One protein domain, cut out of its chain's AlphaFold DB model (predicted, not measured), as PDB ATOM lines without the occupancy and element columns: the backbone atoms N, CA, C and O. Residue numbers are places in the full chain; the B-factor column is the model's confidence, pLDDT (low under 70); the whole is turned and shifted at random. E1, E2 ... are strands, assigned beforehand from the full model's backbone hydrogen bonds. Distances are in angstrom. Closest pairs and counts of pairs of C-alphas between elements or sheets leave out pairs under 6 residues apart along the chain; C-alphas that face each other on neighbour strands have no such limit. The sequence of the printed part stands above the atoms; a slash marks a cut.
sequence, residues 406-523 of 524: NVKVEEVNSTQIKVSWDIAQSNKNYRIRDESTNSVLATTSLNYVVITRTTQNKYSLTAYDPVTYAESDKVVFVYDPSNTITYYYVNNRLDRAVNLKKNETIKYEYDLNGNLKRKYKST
ATOM      1  N   ASN A 406     193.318 149.857 210.558       84.50
ATOM      2  CA  ASN A 406     192.377 150.888 211.009       84.50
ATOM      3  C   ASN A 406     192.622 151.401 212.438       84.50
ATOM      4  O   ASN A 406     191.676 151.691 213.165       84.50
ATOM      5  N   VAL A 407     193.897 151.562 212.817       89.50
ATOM      6  CA  VAL A 407     194.280 152.131 214.115       89.50
ATOM      7  C   VAL A 407     193.640 153.511 214.304       89.50
ATOM      8  O   VAL A 407     193.713 154.368 213.412       89.50
ATOM      9  N   LYS A 408     193.011 153.705 215.463       89.75
ATOM     10  CA  LYS A 408     192.328 154.919 215.913       89.75
ATOM     11  C   LYS A 408     192.841 155.310 217.293       89.75
ATOM     12  O   LYS A 408     193.171 154.454 218.109       89.75
ATOM     13  N   VAL A 409     192.883 156.613 217.547       92.56
ATOM     14  CA  VAL A 409     193.301 157.197 218.823       92.56
ATOM     15  C   VAL A 409     192.230 158.176 219.265       92.56
ATOM     16  O   VAL A 409     191.886 159.069 218.497       92.56
ATOM     17  N   GLU A 410     191.734 158.019 220.485       90.06
ATOM     18  CA  GLU A 410     190.716 158.865 221.110       90.06
ATOM     19  C   GLU A 410     191.272 159.432 222.421       90.06
ATOM     20  O   GLU A 410     191.937 158.726 223.184       90.06
ATOM     21  N   GLU A 411     191.013 160.710 222.702       90.00
ATOM     22  CA  GLU A 411     191.378 161.290 223.995       90.00
ATOM     23  C   GLU A 411     190.426 160.777 225.077       90.00
ATOM     24  O   GLU A 411     189.208 160.846 224.923       90.00
ATOM     25  N   VAL A 412     190.986 160.266 226.175       91.94
ATOM     26  CA  VAL A 412     190.207 159.897 227.365       91.94
ATOM     27  C   VAL A 412     190.201 161.065 228.346       91.94
ATOM     28  O   VAL A 412     189.156 161.443 228.867       91.94
ATOM     29  N   ASN A 413     191.380 161.638 228.600       90.56
ATOM     30  CA  ASN A 413     191.580 162.830 229.419       90.56
ATOM     31  C   ASN A 413     192.949 163.467 229.104       90.56
ATOM     32  O   ASN A 413     193.716 162.964 228.281       90.56
ATOM     33  N   SER A 414     193.308 164.524 229.839       88.00
ATOM     34  CA  SER A 414     194.563 165.272 229.685       88.00
ATOM     35  C   SER A 414     195.849 164.476 229.961       88.00
ATOM     36  O   SER A 414     196.941 165.039 229.911       88.00
ATOM     37  N   THR A 415     195.774 163.191 230.280       90.94
ATOM     38  CA  THR A 415     196.945 162.330 230.499       90.94
ATOM     39  C   THR A 415     196.833 160.982 229.806       90.94
ATOM     40  O   THR A 415     197.825 160.264 229.759       90.94
ATOM     41  N   GLN A 416     195.676 160.631 229.239       94.88
ATOM     42  CA  GLN A 416     195.418 159.294 228.716       94.88
ATOM     43  C   GLN A 416     194.740 159.330 227.354       94.88
ATOM     44  O   GLN A 416     193.841 160.133 227.094       94.88
ATOM     45  N   ILE A 417     195.150 158.392 226.508       95.06
ATOM     46  CA  ILE A 417     194.536 158.130 225.209       95.06
ATOM     47  C   ILE A 417     194.092 156.674 225.134       95.06
ATOM     48  O   ILE A 417     194.745 155.781 225.680       95.06
ATOM     49  N   LYS A 418     192.985 156.438 224.437       95.69
ATOM     50  CA  LYS A 418     192.525 155.111 224.050       95.69
ATOM     51  C   LYS A 418     192.959 154.859 222.618       95.69
ATOM     52  O   LYS A 418     192.650 155.641 221.725       95.69
ATOM     53  N   VAL A 419     193.659 153.758 222.406       95.38
ATOM     54  CA  VAL A 419     194.085 153.291 221.089       95.38
ATOM     55  C   VAL A 419     193.253 152.061 220.755       95.38
ATOM     56  O   VAL A 419     193.134 151.172 221.594       95.38
ATOM     57  N   SER A 420     192.648 152.013 219.572       93.81
ATOM     58  CA  SER A 420     191.830 150.889 219.097       93.81
ATOM     59  C   SER A 420     192.161 150.539 217.650       93.81
ATOM     60  O   SER A 420     192.719 151.362 216.925       93.81
ATOM     61  N   TRP A 421     191.885 149.305 217.233       91.94
ATOM     62  CA  TRP A 421     192.215 148.804 215.895       91.94
ATOM     63  C   TRP A 421     191.285 147.662 215.473       91.94
ATOM     64  O   TRP A 421     190.556 147.084 216.286       91.94
ATOM     65  N   ASP A 422     191.332 147.330 214.187       87.38
ATOM     66  CA  ASP A 422     190.690 146.139 213.647       87.38
ATOM     67  C   ASP A 422     191.598 144.926 213.850       87.38
ATOM     68  O   ASP A 422     192.821 144.997 213.685       87.38
ATOM     69  N   ILE A 423     190.982 143.795 214.189       74.62
ATOM     70  CA  ILE A 423     191.685 142.530 214.391       74.62
ATOM     71  C   ILE A 423     192.228 142.061 213.039       74.62
ATOM     72  O   ILE A 423     191.466 141.796 212.110       74.62
ATOM     73  N   ALA A 424     193.554 141.996 212.923       60.88
ATOM     74  CA  ALA A 424     194.227 141.723 211.657       60.88
ATOM     75  C   ALA A 424     194.183 140.234 211.266       60.88
ATOM     76  O   ALA A 424     194.162 139.925 210.078       60.88
ATOM     77  N   GLN A 425     194.131 139.330 212.254       62.84
ATOM     78  CA  GLN A 425     194.038 137.870 212.115       62.84
ATOM     79  C   GLN A 425     193.619 137.252 213.467       62.84
ATOM     80  O   GLN A 425     193.552 137.959 214.470       62.84
ATOM     81  N   SER A 426     193.386 135.938 213.540       57.25
ATOM     82  CA  SER A 426     193.026 135.216 214.779       57.25
ATOM     83  C   SER A 426     194.124 135.170 215.870       57.25
ATOM     84  O   SER A 426     193.918 134.524 216.902       57.25
ATOM     85  N   ASN A 427     195.265 135.849 215.685       52.69
ATOM     86  CA  ASN A 427     196.416 135.807 216.595       52.69
ATOM     87  C   ASN A 427     196.349 136.847 217.727       52.69
ATOM     88  O   ASN A 427     195.830 137.954 217.589       52.69
ATOM     89  N   LYS A 428     196.826 136.411 218.899       65.88
ATOM     90  CA  LYS A 428     196.123 136.557 220.183       65.88
ATOM     91  C   LYS A 428     196.570 137.715 221.083       65.88
ATOM     92  O   LYS A 428     196.002 137.820 222.167       65.88
ATOM     93  N   ASN A 429     197.528 138.568 220.698       82.19
ATOM     94  CA  ASN A 429     197.924 139.731 221.505       82.19
ATOM     95  C   ASN A 429     198.537 140.893 220.690       82.19
ATOM     96  O   ASN A 429     199.008 140.729 219.567       82.19
ATOM     97  N   TYR A 430     198.554 142.081 221.294       88.25
ATOM     98  CA  TYR A 430     199.036 143.342 220.737       88.25
ATOM     99  C   TYR A 430     199.924 144.065 221.739       88.25
ATOM    100  O   TYR A 430     199.707 143.982 222.953       88.25
ATOM    101  N   ARG A 431     200.904 144.807 221.228       90.19
ATOM    102  CA  ARG A 431     201.874 145.547 222.033       90.19
ATOM    103  C   ARG A 431     201.957 146.991 221.571       90.19
ATOM    104  O   ARG A 431     202.048 147.265 220.378       90.19
ATOM    105  N   ILE A 432     201.951 147.904 222.539       93.44
ATOM    106  CA  ILE A 432     202.124 149.337 222.305       93.44
ATOM    107  C   ILE A 432     203.395 149.831 222.994       93.44
ATOM    108  O   ILE A 432     203.630 149.529 224.168       93.44
ATOM    109  N   ARG A 433     204.225 150.573 222.259       92.56
ATOM    110  CA  ARG A 433     205.492 151.131 222.752       92.56
ATOM    111  C   ARG A 433     205.534 152.640 222.614       92.56
ATOM    112  O   ARG A 433     204.899 153.201 221.726       92.56
ATOM    113  N   ASP A 434     206.331 153.267 223.468       86.56
ATOM    114  CA  ASP A 434     206.859 154.604 223.217       86.56
ATOM    115  C   ASP A 434     208.013 154.485 222.212       86.56
ATOM    116  O   ASP A 434     208.982 153.773 222.455       86.56
ATOM    117  N   GLU A 435     207.920 155.169 221.075       87.12
ATOM    118  CA  GLU A 435     208.951 155.116 220.030       87.12
ATOM    119  C   GLU A 435     210.213 155.910 220.379       87.12
ATOM    120  O   GLU A 435     211.250 155.714 219.750       87.12
ATOM    121  N   SER A 436     210.139 156.835 221.335       78.31
ATOM    122  CA  SER A 436     211.283 157.646 221.752       78.31
ATOM    123  C   SER A 436     212.220 156.897 222.696       78.31
ATOM    124  O   SER A 436     213.435 157.070 222.621       78.31
ATOM    125  N   THR A 437     211.669 156.031 223.545       75.25
ATOM    126  CA  THR A 437     212.418 155.236 224.531       75.25
ATOM    127  C   THR A 437     212.445 153.745 224.201       75.25
ATOM    128  O   THR A 437     213.171 152.993 224.845       75.25
ATOM    129  N   ASN A 438     211.641 153.304 223.229       75.88
ATOM    130  CA  ASN A 438     211.365 151.902 222.909       75.88
ATOM    131  C   ASN A 438     210.725 151.098 224.068       75.88
ATOM    132  O   ASN A 438     210.694 149.866 224.035       75.88
ATOM    133  N   SER A 439     210.200 151.765 225.103       75.75
ATOM    134  CA  SER A 439     209.604 151.092 226.263       75.75
ATOM    135  C   SER A 439     208.200 150.568 225.962       75.75
ATOM    136  O   SER A 439     207.376 151.288 225.396       75.75
ATOM    137  N   VAL A 440     207.895 149.345 226.405       85.62
ATOM    138  CA  VAL A 440     206.543 148.770 226.327       85.62
ATOM    139  C   VAL A 440     205.623 149.487 227.309       85.62
ATOM    140  O   VAL A 440     205.849 149.448 228.515       85.62
ATOM    141  N   LEU A 441     204.580 150.129 226.787       87.69
ATOM    142  CA  LEU A 441     203.583 150.837 227.589       87.69
ATOM    143  C   LEU A 441     202.429 149.919 227.986       87.69
ATOM    144  O   LEU A 441     201.909 150.028 229.091       87.69
ATOM    145  N   ALA A 442     202.025 149.014 227.088       90.25
ATOM    146  CA  ALA A 442     201.017 148.008 227.390       90.25
ATOM    147  C   ALA A 442     201.086 146.799 226.447       90.25
ATOM    148  O   ALA A 442     201.689 146.825 225.370       90.25
ATOM    149  N   THR A 443     200.442 145.721 226.881       88.62
ATOM    150  CA  THR A 443     200.257 144.470 226.149       88.62
ATOM    151  C   THR A 443     198.834 143.979 226.410       88.62
ATOM    152  O   THR A 443     198.380 144.027 227.550       88.62
ATOM    153  N   THR A 444     198.102 143.578 225.371       87.00
ATOM    154  CA  THR A 444     196.675 143.236 225.486       87.00
ATOM    155  C   THR A 444     196.251 142.193 224.458       87.00
ATOM    156  O   THR A 444     196.751 142.201 223.339       87.00
ATOM    157  N   SER A 445     195.297 141.328 224.803       85.25
ATOM    158  CA  SER A 445     194.603 140.444 223.850       85.25
ATOM    159  C   SER A 445     193.359 141.089 223.232       85.25
ATOM    160  O   SER A 445     192.750 140.535 222.317       85.25
ATOM    161  N   LEU A 446     192.969 142.266 223.728       87.31
ATOM    162  CA  LEU A 446     191.849 143.046 223.212       87.31
ATOM    163  C   LEU A 446     192.278 143.853 221.986       87.31
ATOM    164  O   LEU A 446     193.458 144.111 221.779       87.31
ATOM    165  N   ASN A 447     191.308 144.337 221.214       89.38
ATOM    166  CA  ASN A 447     191.544 145.233 220.079       89.38
ATOM    167  C   ASN A 447     191.595 146.725 220.475       89.38
ATOM    168  O   ASN A 447     191.375 147.612 219.647       89.38
ATOM    169  N   TYR A 448     191.822 147.005 221.760       92.62
ATOM    170  CA  TYR A 448     192.031 148.348 222.276       92.62
ATOM    171  C   TYR A 448     192.873 148.339 223.555       92.62
ATOM    172  O   TYR A 448     192.958 147.334 224.265       92.62
ATOM    173  N   VAL A 449     193.454 149.493 223.878       95.31
ATOM    174  CA  VAL A 449     194.166 149.741 225.134       95.31
ATOM    175  C   VAL A 449     194.105 151.218 225.514       95.31
ATOM    176  O   VAL A 449     194.068 152.086 224.644       95.31
ATOM    177  N   VAL A 450     194.091 151.514 226.813       96.31
ATOM    178  CA  VAL A 450     194.258 152.879 227.330       96.31
ATOM    179  C   VAL A 450     195.687 153.018 227.836       96.31
ATOM    180  O   VAL A 450     196.118 152.219 228.664       96.31
ATOM    181  N   ILE A 451     196.414 154.015 227.341       96.19
ATOM    182  CA  ILE A 451     197.793 154.294 227.754       96.19
ATOM    183  C   ILE A 451     197.936 155.712 228.297       96.19
ATOM    184  O   ILE A 451     197.214 156.630 227.896       96.19
ATOM    185  N   THR A 452     198.899 155.887 229.198       94.62
ATOM    186  CA  THR A 452     199.337 157.204 229.665       94.62
ATOM    187  C   THR A 452     200.200 157.867 228.598       94.62
ATOM    188  O   THR A 452     201.078 157.231 228.015       94.62
ATOM    189  N   ARG A 453     199.949 159.152 228.340       92.44
ATOM    190  CA  ARG A 453     200.699 159.945 227.370       92.44
ATOM    191  C   ARG A 453     202.147 160.129 227.816       92.44
ATOM    192  O   ARG A 453     202.399 160.422 228.984       92.44
ATOM    193  N   THR A 454     203.080 160.015 226.878       91.00
ATOM    194  CA  THR A 454     204.506 160.278 227.107       91.00
ATOM    195  C   THR A 454     204.913 161.629 226.527       91.00
ATOM    196  O   THR A 454     204.173 162.249 225.763       91.00
ATOM    197  N   THR A 455     206.100 162.115 226.889       86.00
ATOM    198  CA  THR A 455     206.569 163.468 226.546       86.00
ATOM    199  C   THR A 455     206.571 163.741 225.038       86.00
ATOM    200  O   THR A 455     206.236 164.841 224.610       86.00
ATOM    201  N   GLN A 456     206.928 162.741 224.228       87.31
ATOM    202  CA  GLN A 456     207.041 162.860 222.768       87.31
ATOM    203  C   GLN A 456     205.739 162.509 222.030       87.31
ATOM    204  O   GLN A 456     205.638 162.751 220.830       87.31
ATOM    205  N   ASN A 457     204.749 161.928 222.721       90.56
ATOM    206  CA  ASN A 457     203.481 161.456 222.152       90.56
ATOM    207  C   ASN A 457     203.610 160.639 220.853       90.56
ATOM    208  O   ASN A 457     202.731 160.697 219.987       90.56
ATOM    209  N   LYS A 458     204.703 159.884 220.712       92.81
ATOM    210  CA  LYS A 458     204.999 159.060 219.543       92.81
ATOM    211  C   LYS A 458     205.023 157.599 219.956       92.81
ATOM    212  O   LYS A 458     205.819 157.205 220.804       92.81
ATOM    213  N   TYR A 459     204.177 156.804 219.321       94.38
ATOM    214  CA  TYR A 459     203.921 155.429 219.721       94.38
ATOM    215  C   TYR A 459     203.985 154.484 218.527       94.38
ATOM    216  O   TYR A 459     203.818 154.906 217.381       94.38
ATOM    217  N   SER A 460     204.176 153.200 218.801       92.38
ATOM    218  CA  SER A 460     204.008 152.133 217.818       92.38
ATOM    219  C   SER A 460     203.088 151.040 218.330       92.38
ATOM    220  O   SER A 460     203.076 150.741 219.523       92.38
ATOM    221  N   LEU A 461     202.312 150.460 217.415       91.31
ATOM    222  CA  LEU A 461     201.440 149.315 217.649       91.31
ATOM    223  C   LEU A 461     201.861 148.159 216.737       91.31
ATOM    224  O   LEU A 461     201.953 148.337 215.518       91.31
ATOM    225  N   THR A 462     202.052 146.985 217.330       88.00
ATOM    226  CA  THR A 462     202.296 145.720 216.629       88.00
ATOM    227  C   THR A 462     201.336 144.644 217.129       88.00
ATOM    228  O   THR A 462     200.943 144.632 218.301       88.00
ATOM    229  N   ALA A 463     200.929 143.741 216.237       85.88
ATOM    230  CA  ALA A 463     200.425 142.436 216.651       85.88
ATOM    231  C   ALA A 463     201.632 141.571 217.022       85.88
ATOM    232  O   ALA A 463     202.663 141.668 216.356       85.88
ATOM    233  N   TYR A 464     201.527 140.756 218.070       76.12
ATOM    234  CA  TYR A 464     202.605 139.844 218.439       76.12
ATOM    235  C   TYR A 464     202.078 138.466 218.829       76.12
ATOM    236  O   TYR A 464     201.032 138.325 219.473       76.12
ATOM    237  N   ASP A 465     202.827 137.441 218.449       70.94
ATOM    238  CA  ASP A 465     202.584 136.078 218.895       70.94
ATOM    239  C   ASP A 465     203.252 135.869 220.272       70.94
ATOM    240  O   ASP A 465     204.457 136.075 220.403       70.94
ATOM    241  N   PRO A 466     202.519 135.496 221.338       59.25
ATOM    242  CA  PRO A 466     203.102 135.317 222.669       59.25
ATOM    243  C   PRO A 466     203.967 134.055 222.809       59.25
ATOM    244  O   PRO A 466     204.665 133.918 223.813       59.25
ATOM    245  N   VAL A 467     203.886 133.128 221.855       54.91
ATOM    246  CA  VAL A 467     204.670 131.894 221.826       54.91
ATOM    247  C   VAL A 467     205.983 132.142 221.095       54.91
ATOM    248  O   VAL A 467     207.043 131.852 221.646       54.91
ATOM    249  N   THR A 468     205.918 132.717 219.895       56.06
ATOM    250  CA  THR A 468     207.096 132.900 219.029       56.06
ATOM    251  C   THR A 468     207.739 134.279 219.161       56.06
ATOM    252  O   THR A 468     208.856 134.479 218.705       56.06
ATOM    253  N   TYR A 469     207.065 135.231 219.815       56.28
ATOM    254  CA  TYR A 469     207.463 136.641 219.939       56.28
ATOM    255  C   TYR A 469     207.603 137.393 218.608       56.28
ATOM    256  O   TYR A 469     208.003 138.558 218.622       56.28
ATOM    257  N   ALA A 470     207.216 136.775 217.488       64.69
ATOM    258  CA  ALA A 470     207.153 137.427 216.189       64.69
ATOM    259  C   ALA A 470     206.201 138.626 216.254       64.69
ATOM    260  O   ALA A 470     205.106 138.530 216.820       64.69
ATOM    261  N   GLU A 471     206.612 139.751 215.670       75.94
ATOM    262  CA  GLU A 471     205.801 140.962 215.593       75.94
ATOM    263  C   GLU A 471     205.429 141.277 214.146       75.94
ATOM    264  O   GLU A 471     206.200 141.059 213.210       75.94
ATOM    265  N   SER A 472     204.231 141.821 213.962       79.94
ATOM    266  CA  SER A 472     203.844 142.424 212.694       79.94
ATOM    267  C   SER A 472     204.724 143.630 212.369       79.94
ATOM    268  O   SER A 472     205.352 144.223 213.251       79.94
ATOM    269  N   ASP A 473     204.645 144.112 211.128       79.81
ATOM    270  CA  ASP A 473     205.079 145.481 210.839       79.81
ATOM    271  C   ASP A 473     204.342 146.467 211.760       79.81
ATOM    272  O   ASP A 473     203.202 146.225 212.181       79.81
ATOM    273  N   LYS A 474     205.010 147.568 212.117       85.62
ATOM    274  CA  LYS A 474     204.476 148.527 213.087       85.62
ATOM    275  C   LYS A 474     203.633 149.609 212.432       85.62
ATOM    276  O   LYS A 474     204.028 150.214 211.437       85.62
ATOM    277  N   VAL A 475     202.517 149.936 213.078       88.06
ATOM    278  CA  VAL A 475     201.818 151.202 212.843       88.06
ATOM    279  C   VAL A 475     202.379 152.222 213.818       88.06
ATOM    280  O   VAL A 475     202.174 152.100 215.025       88.06
ATOM    281  N   VAL A 476     203.091 153.224 213.309       91.88
ATOM    282  CA  VAL A 476     203.590 154.334 214.129       91.88
ATOM    283  C   VAL A 476     202.551 155.443 214.120       91.88
ATOM    284  O   VAL A 476     201.997 155.765 213.074       91.88
ATOM    285  N   PHE A 477     202.285 156.061 215.265       93.25
ATOM    286  CA  PHE A 477     201.407 157.220 215.321       93.25
ATOM    287  C   PHE A 477     201.911 158.289 216.287       93.25
ATOM    288  O   PHE A 477     202.510 157.994 217.319       93.25
ATOM    289  N   VAL A 478     201.667 159.547 215.925       92.50
ATOM    290  CA  VAL A 478     201.983 160.730 216.731       92.50
ATOM    291  C   VAL A 478     200.677 161.427 217.072       92.50
ATOM    292  O   VAL A 478     199.919 161.773 216.166       92.50
ATOM    293  N   TYR A 479     200.420 161.638 218.358       92.25
ATOM    294  CA  TYR A 479     199.227 162.336 218.835       92.25
ATOM    295  C   TYR A 479     199.575 163.770 219.262       92.25
ATOM    296  O   TYR A 479     200.328 163.969 220.211       92.25
ATOM    297  N   ASP A 480     199.025 164.770 218.569       89.12
ATOM    298  CA  ASP A 480     199.094 166.182 218.962       89.12
ATOM    299  C   ASP A 480     197.871 166.540 219.827       89.12
ATOM    300  O   ASP A 480     196.768 166.711 219.286       89.12
ATOM    301  N   PRO A 481     198.035 166.694 221.155       82.88
ATOM    302  CA  PRO A 481     196.932 167.019 222.056       82.88
ATOM    303  C   PRO A 481     196.369 168.429 221.834       82.88
ATOM    304  O   PRO A 481     195.196 168.669 222.107       82.88
ATOM    305  N   SER A 482     197.158 169.368 221.302       82.12
ATOM    306  CA  SER A 482     196.739 170.770 221.130       82.12
ATOM    307  C   SER A 482     195.588 170.869 220.126       82.12
ATOM    308  O   SER A 482     194.576 171.549 220.335       82.12
ATOM    309  N   ASN A 483     195.721 170.119 219.033       77.06
ATOM    310  CA  ASN A 483     194.776 170.125 217.927       77.06
ATOM    311  C   ASN A 483     193.946 168.844 217.830       77.06
ATOM    312  O   ASN A 483     193.067 168.774 216.967       77.06
ATOM    313  N   THR A 484     194.167 167.856 218.712       83.94
ATOM    314  CA  THR A 484     193.561 166.508 218.632       83.94
ATOM    315  C   THR A 484     193.744 165.912 217.233       83.94
ATOM    316  O   THR A 484     192.797 165.428 216.603       83.94
ATOM    317  N   ILE A 485     194.970 166.037 216.720       87.56
ATOM    318  CA  ILE A 485     195.373 165.485 215.428       87.56
ATOM    319  C   ILE A 485     196.248 164.269 215.686       87.56
ATOM    320  O   ILE A 485     197.226 164.355 216.424       87.56
ATOM    321  N   THR A 486     195.929 163.159 215.032       89.50
ATOM    322  CA  THR A 486     196.781 161.970 215.035       89.50
ATOM    323  C   THR A 486     197.366 161.757 213.650       89.50
ATOM    324  O   THR A 486     196.629 161.637 212.669       89.50
ATOM    325  N   TYR A 487     198.689 161.691 213.573       89.94
ATOM    326  CA  TYR A 487     199.437 161.355 212.366       89.94
ATOM    327  C   TYR A 487     199.786 159.874 212.410       89.94
ATOM    328  O   TYR A 487     200.417 159.436 213.366       89.94
ATOM    329  N   TYR A 488     199.388 159.114 211.398       89.62
ATOM    330  CA  TYR A 488     199.666 157.686 211.282       89.62
ATOM    331  C   TYR A 488     200.718 157.469 210.209       89.62
ATOM    332  O   TYR A 488     200.637 158.051 209.130       89.62
ATOM    333  N   TYR A 489     201.673 156.605 210.502       83.06
ATOM    334  CA  TYR A 489     202.771 156.253 209.630       83.06
ATOM    335  C   TYR A 489     202.800 154.742 209.434       83.06
ATOM    336  O   TYR A 489     202.690 153.972 210.391       83.06
ATOM    337  N   VAL A 490     202.996 154.335 208.187       73.56
ATOM    338  CA  VAL A 490     203.228 152.947 207.786       73.56
ATOM    339  C   VAL A 490     204.550 152.934 207.028       73.56
ATOM    340  O   VAL A 490     204.759 153.772 206.150       73.56
ATOM    341  N   ASN A 491     205.474 152.044 207.399       69.19
ATOM    342  CA  ASN A 491     206.818 151.964 206.806       69.19
ATOM    343  C   ASN A 491     207.545 153.328 206.785       69.19
ATOM    344  O   ASN A 491     208.072 153.752 205.759       69.19
ATOM    345  N   ASN A 492     207.506 154.055 207.910       71.50
ATOM    346  CA  ASN A 492     208.072 155.403 208.096       71.50
ATOM    347  C   ASN A 492     207.542 156.506 207.158       71.50
ATOM    348  O   ASN A 492     208.074 157.617 207.154       71.50
ATOM    349  N   ARG A 493     206.464 156.260 206.408       78.94
ATOM    350  CA  ARG A 493     205.800 157.268 205.572       78.94
ATOM    351  C   ARG A 493     204.472 157.667 206.188       78.94
ATOM    352  O   ARG A 493     203.784 156.826 206.756       78.94
ATOM    353  N   LEU A 494     204.122 158.950 206.094       87.12
ATOM    354  CA  LEU A 494     202.853 159.459 206.611       87.12
ATOM    355  C   LEU A 494     201.710 158.860 205.784       87.12
ATOM    356  O   LEU A 494     201.579 159.197 204.621       87.12
ATOM    357  N   ASP A 495     200.897 157.987 206.369       86.94
ATOM    358  CA  ASP A 495     199.747 157.341 205.723       86.94
ATOM    359  C   ASP A 495     198.529 158.272 205.732       86.94
ATOM    360  O   ASP A 495     197.947 158.619 204.698       86.94
ATOM    361  N   ARG A 496     198.159 158.741 206.928       91.19
ATOM    362  CA  ARG A 496     197.020 159.640 207.119       91.19
ATOM    363  C   ARG A 496     197.188 160.542 208.330       91.19
ATOM    364  O   ARG A 496     197.848 160.186 209.301       91.19
ATOM    365  N   ALA A 497     196.525 161.690 208.294       91.06
ATOM    366  CA  ALA A 497     196.333 162.562 209.443       91.06
ATOM    367  C   ALA A 497     194.835 162.667 209.743       91.06
ATOM    368  O   ALA A 497     194.048 162.984 208.849       91.06
ATOM    369  N   VAL A 498     194.443 162.393 210.984       89.12
ATOM    370  CA  VAL A 498     193.048 162.435 211.436       89.12
ATOM    371  C   VAL A 498     192.890 163.587 212.412       89.12
ATOM    372  O   VAL A 498     193.561 163.612 213.438       89.12
ATOM    373  N   ASN A 499     192.009 164.532 212.098       86.56
ATOM    374  CA  ASN A 499     191.617 165.620 212.983       86.56
ATOM    375  C   ASN A 499     190.227 165.322 213.548       86.56
ATOM    376  O   ASN A 499     189.225 165.471 212.844       86.56
ATOM    377  N   LEU A 500     190.165 164.926 214.819       78.88
ATOM    378  CA  LEU A 500     188.898 164.565 215.456       78.88
ATOM    379  C   LEU A 500     187.986 165.777 215.679       78.88
ATOM    380  O   LEU A 500     186.783 165.669 215.465       78.88
ATOM    381  N   LYS A 501     188.543 166.951 216.016       80.25
ATOM    382  CA  LYS A 501     187.770 168.200 216.186       80.25
ATOM    383  C   LYS A 501     187.002 168.590 214.925       80.25
ATOM    384  O   LYS A 501     185.907 169.135 215.017       80.25
ATOM    385  N   LYS A 502     187.588 168.343 213.753       83.06
ATOM    386  CA  LYS A 502     186.986 168.673 212.455       83.06
ATOM    387  C   LYS A 502     186.276 167.490 211.800       83.06
ATOM    388  O   LYS A 502     185.660 167.681 210.758       83.06
ATOM    389  N   ASN A 503     186.367 166.295 212.387       82.25
ATOM    390  CA  ASN A 503     185.964 165.036 211.762       82.25
ATOM    391  C   ASN A 503     186.546 164.878 210.339       82.25
ATOM    392  O   ASN A 503     185.860 164.489 209.395       82.25
ATOM    393  N   GLU A 504     187.821 165.243 210.169       87.69
ATOM    394  CA  GLU A 504     188.508 165.245 208.874       87.69
ATOM    395  C   GLU A 504     189.637 164.215 208.861       87.69
ATOM    396  O   GLU A 504     190.499 164.218 209.740       87.69
ATOM    397  N   THR A 505     189.690 163.385 207.817       90.00
ATOM    398  CA  THR A 505     190.846 162.525 207.533       90.00
ATOM    399  C   THR A 505     191.514 162.970 206.241       90.00
ATOM    400  O   THR A 505     190.868 163.109 205.205       90.00
ATOM    401  N   ILE A 506     192.826 163.169 206.283       91.75
ATOM    402  CA  ILE A 506     193.653 163.452 205.113       91.75
ATOM    403  C   ILE A 506     194.538 162.237 204.860       91.75
ATOM    404  O   ILE A 506     195.305 161.863 205.743       91.75
ATOM    405  N   LYS A 507     194.461 161.652 203.664       91.56
ATOM    406  CA  LYS A 507     195.314 160.537 203.227       91.56
ATOM    407  C   LYS A 507     196.432 161.017 202.306       91.56
ATOM    408  O   LYS A 507     196.265 162.011 201.591       91.56
ATOM    409  N   TYR A 508     197.545 160.293 202.329       90.62
ATOM    410  CA  TYR A 508     198.756 160.563 201.561       90.62
ATOM    411  C   TYR A 508     199.151 159.300 200.782       90.62
ATOM    412  O   TYR A 508     199.267 158.221 201.350       90.62
ATOM    413  N   GLU A 509     199.351 159.429 199.472       86.88
ATOM    414  CA  GLU A 509     199.758 158.336 198.580       86.88
ATOM    415  C   GLU A 509     201.113 158.650 197.955       86.88
ATOM    416  O   GLU A 509     201.347 159.781 197.521       86.88
ATOM    417  N   TYR A 510     201.981 157.643 197.858       83.25
ATOM    418  CA  TYR A 510     203.347 157.767 197.344       83.25
ATOM    419  C   TYR A 510     203.555 156.887 196.107       83.25
ATOM    420  O   TYR A 510     202.869 155.882 195.932       83.25
ATOM    421  N   ASP A 511     204.495 157.268 195.243       78.38
ATOM    422  CA  ASP A 511     204.966 156.419 194.147       78.38
ATOM    423  C   ASP A 511     205.993 155.364 194.626       78.38
ATOM    424  O   ASP A 511     206.407 155.346 195.791       78.38
ATOM    425  N   LEU A 512     206.407 154.470 193.717       71.56
ATOM    426  CA  LEU A 512     207.382 153.402 194.000       71.56
ATOM    427  C   LEU A 512     208.761 153.938 194.420       71.56
ATOM    428  O   LEU A 512     209.473 153.271 195.164       71.56
ATOM    429  N   ASN A 513     209.114 155.156 194.004       67.94
ATOM    430  CA  ASN A 513     210.370 155.814 194.365       67.94
ATOM    431  C   ASN A 513     210.269 156.574 195.700       67.94
ATOM    432  O   ASN A 513     211.264 157.097 196.195       67.94
ATOM    433  N   GLY A 514     209.079 156.619 196.307       67.56
ATOM    434  CA  GLY A 514     208.821 157.281 197.580       67.56
ATOM    435  C   GLY A 514     208.450 158.755 197.492       67.56
ATOM    436  O   GLY A 514     208.361 159.404 198.534       67.56
ATOM    437  N   ASN A 515     208.175 159.290 196.301       75.81
ATOM    438  CA  ASN A 515     207.692 160.662 196.162       75.81
ATOM    439  C   ASN A 515     206.192 160.737 196.454       75.81
ATOM    440  O   ASN A 515     205.430 159.842 196.087       75.81
ATOM    441  N   LEU A 516     205.747 161.824 197.094       86.06
ATOM    442  CA  LEU A 516     204.326 162.055 197.358       86.06
ATOM    443  C   LEU A 516     203.583 162.264 196.032       86.06
ATOM    444  O   LEU A 516     203.768 163.273 195.356       86.06
ATOM    445  N   LYS A 517     202.706 161.323 195.694       89.31
ATOM    446  CA  LYS A 517     201.874 161.344 194.492       89.31
ATOM    447  C   LYS A 517     200.603 162.158 194.706       89.31
ATOM    448  O   LYS A 517     200.190 162.909 193.824       89.31
ATOM    449  N   ARG A 518     199.946 161.988 195.858       89.69
ATOM    450  CA  ARG A 518     198.637 162.601 196.121       89.69
ATOM    451  C   ARG A 518     198.398 162.840 197.608       89.69
ATOM    452  O   ARG A 518     198.768 162.025 198.444       89.69
ATOM    453  N   LYS A 519     197.696 163.932 197.916       92.62
ATOM    454  CA  LYS A 519     197.085 164.214 199.221       92.62
ATOM    455  C   LYS A 519     195.608 164.533 199.007       92.62
ATOM    456  O   LYS A 519     195.292 165.369 198.164       92.62
ATOM    457  N   TYR A 520     194.704 163.893 199.743       88.69
ATOM    458  CA  TYR A 520     193.263 164.117 199.583       88.69
ATOM    459  C   TYR A 520     192.499 163.955 200.895       88.69
ATOM    460  O   TYR A 520     192.927 163.234 201.796       88.69
ATOM    461  N   LYS A 521     191.359 164.646 201.000       87.69
ATOM    462  CA  LYS A 521     190.407 164.426 202.090       87.69
ATOM    463  C   LYS A 521     189.658 163.121 201.829       87.69
ATOM    464  O   LYS A 521     189.113 162.935 200.745       87.69
ATOM    465  N   SER A 522     189.651 162.241 202.818       78.19
ATOM    466  CA  SER A 522     188.782 161.072 202.870       78.19
ATOM    467  C   SER A 522     187.562 161.471 203.689       78.19
ATOM    468  O   SER A 522     187.700 161.779 204.874       78.19
ATOM    469  N   THR A 523     186.388 161.514 203.066       59.97
ATOM    470  CA  THR A 523     185.121 161.503 203.807       59.97
ATOM    471  C   THR A 523     184.982 160.150 204.530       59.97
ATOM    472  O   THR A 523     185.565 159.174 204.040       59.97
TER     473      THR A 523
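AT A GLANCE: This is residues 406 to 523 of the 524 residues of an uncharacterized protein of Paenibacillus typhae (UniProt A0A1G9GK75). A long, strongly twisted antiparallel sheet of eight strands is covered over part of one face by a small sheet of three strands, E1, E2 and E5, so that the two make a sandwich that is only partly face to face. The rest of the large sheet, E9, E10 and E11, runs on beyond the small sheet as a single layer. The printed part has 118 residues with eleven named strands, E1 to E11 in order along the chain, and no named helix; the class is all strand. The large sheet has the order E4 E3 E6 E7 E8 E9 E10 E11 and the small one E1 E2 E5, both antiparallel throughout. The whole is compact, with a radius of gyration of the C-alphas of 14.6 A and spans of 40 by 37 by 27 A.

IN THESE COORDINATES: In the large sheet, E4 is residues 440 to 444, 11.3 A from first to last C-alpha, and E3 is residues 429 to 434, 17.4 A. E6 is residues 458 to 464, 19.4 A, with C-alpha 458 at (204.999, 159.060, 219.543). E7 is residues 475 to 480, 16.4 A, and E8 is residues 485 to 490, 16.7 A. E9 is residues 493 to 499, 18.1 A, and E10 is residues 504 to 510, 20.2 A. E11 is residues 516 to 522, 16.5 A, and its C-alpha 522 is at (188.782, 161.072, 202.870). In the small sheet, E1 is residues 406 to 413, the longest strand by residues, 22.0 A, beginning with C-alpha 406 at (192.377, 150.888, 211.009). E2 is residues 416 to 422, 20.6 A, and E5 is residues 448 to 452, 13.7 A.

HOW THE PARTS SIT: From edge to edge of the large sheet, E4 to E11, the strands' lines turn by 126 degrees. E6 to E11 form a meander, each strand the antiparallel neighbour of the one before, and each two in succession are a hairpin. Within it, N 477 and O 459 of E7 and E6 are 2.9 A apart, within hydrogen-bond range, as are N 478 and O 487 of E7 and E8 at 2.9 A. E8 and E9 have N 488 and O 496 at 2.8 A, E9 and E10 have N 497 and O 506 at 2.8 A, and E10 and E11 have N 507 and O 520 at 2.9 A. On the other side of E6, N 431 of E3 and O 462 of E6 are 2.9 A apart; the hairpin E3 and E4 has N 430 and O 444 at 2.7 A. In the small sheet, the hairpin E1 and E2 has N 410 and O 418 at 2.8 A, and E2 and E5 have N 419 and O 449 at 2.8 A. In the sandwich, two sheets face to face, the parts that face each other are 8.1 A centre to centre, with the strands of one at 44 degrees to those of the other. The closest C-alphas of E4 and E5 are those of Leu 441 and Ile 451, 6.7 A apart. The closest C-alphas of E1 and E8 are those of Val 409 and Thr 486, 7.0 A apart. E3 and E5 are near each other, with 7 pairs of C-alphas within 10 A, while E9, E10 and E11 are apart from E1, E2 and E5.

THE WHOLE: The two C-alphas farthest apart are those of Val 467 and Lys 502, 41.9 A. The printed part has no cut and no long link; the links E2 to E3 and E6 to E7 are short, and the others are tight. The chain changes sheet at the links E2 to E3, E4 to E5 and E5 to E6. The mean pLDDT of the printed part is 83.9, and it is under 70 at residues 424 to 428, 466 to 470, 491, 513 to 514 and 523.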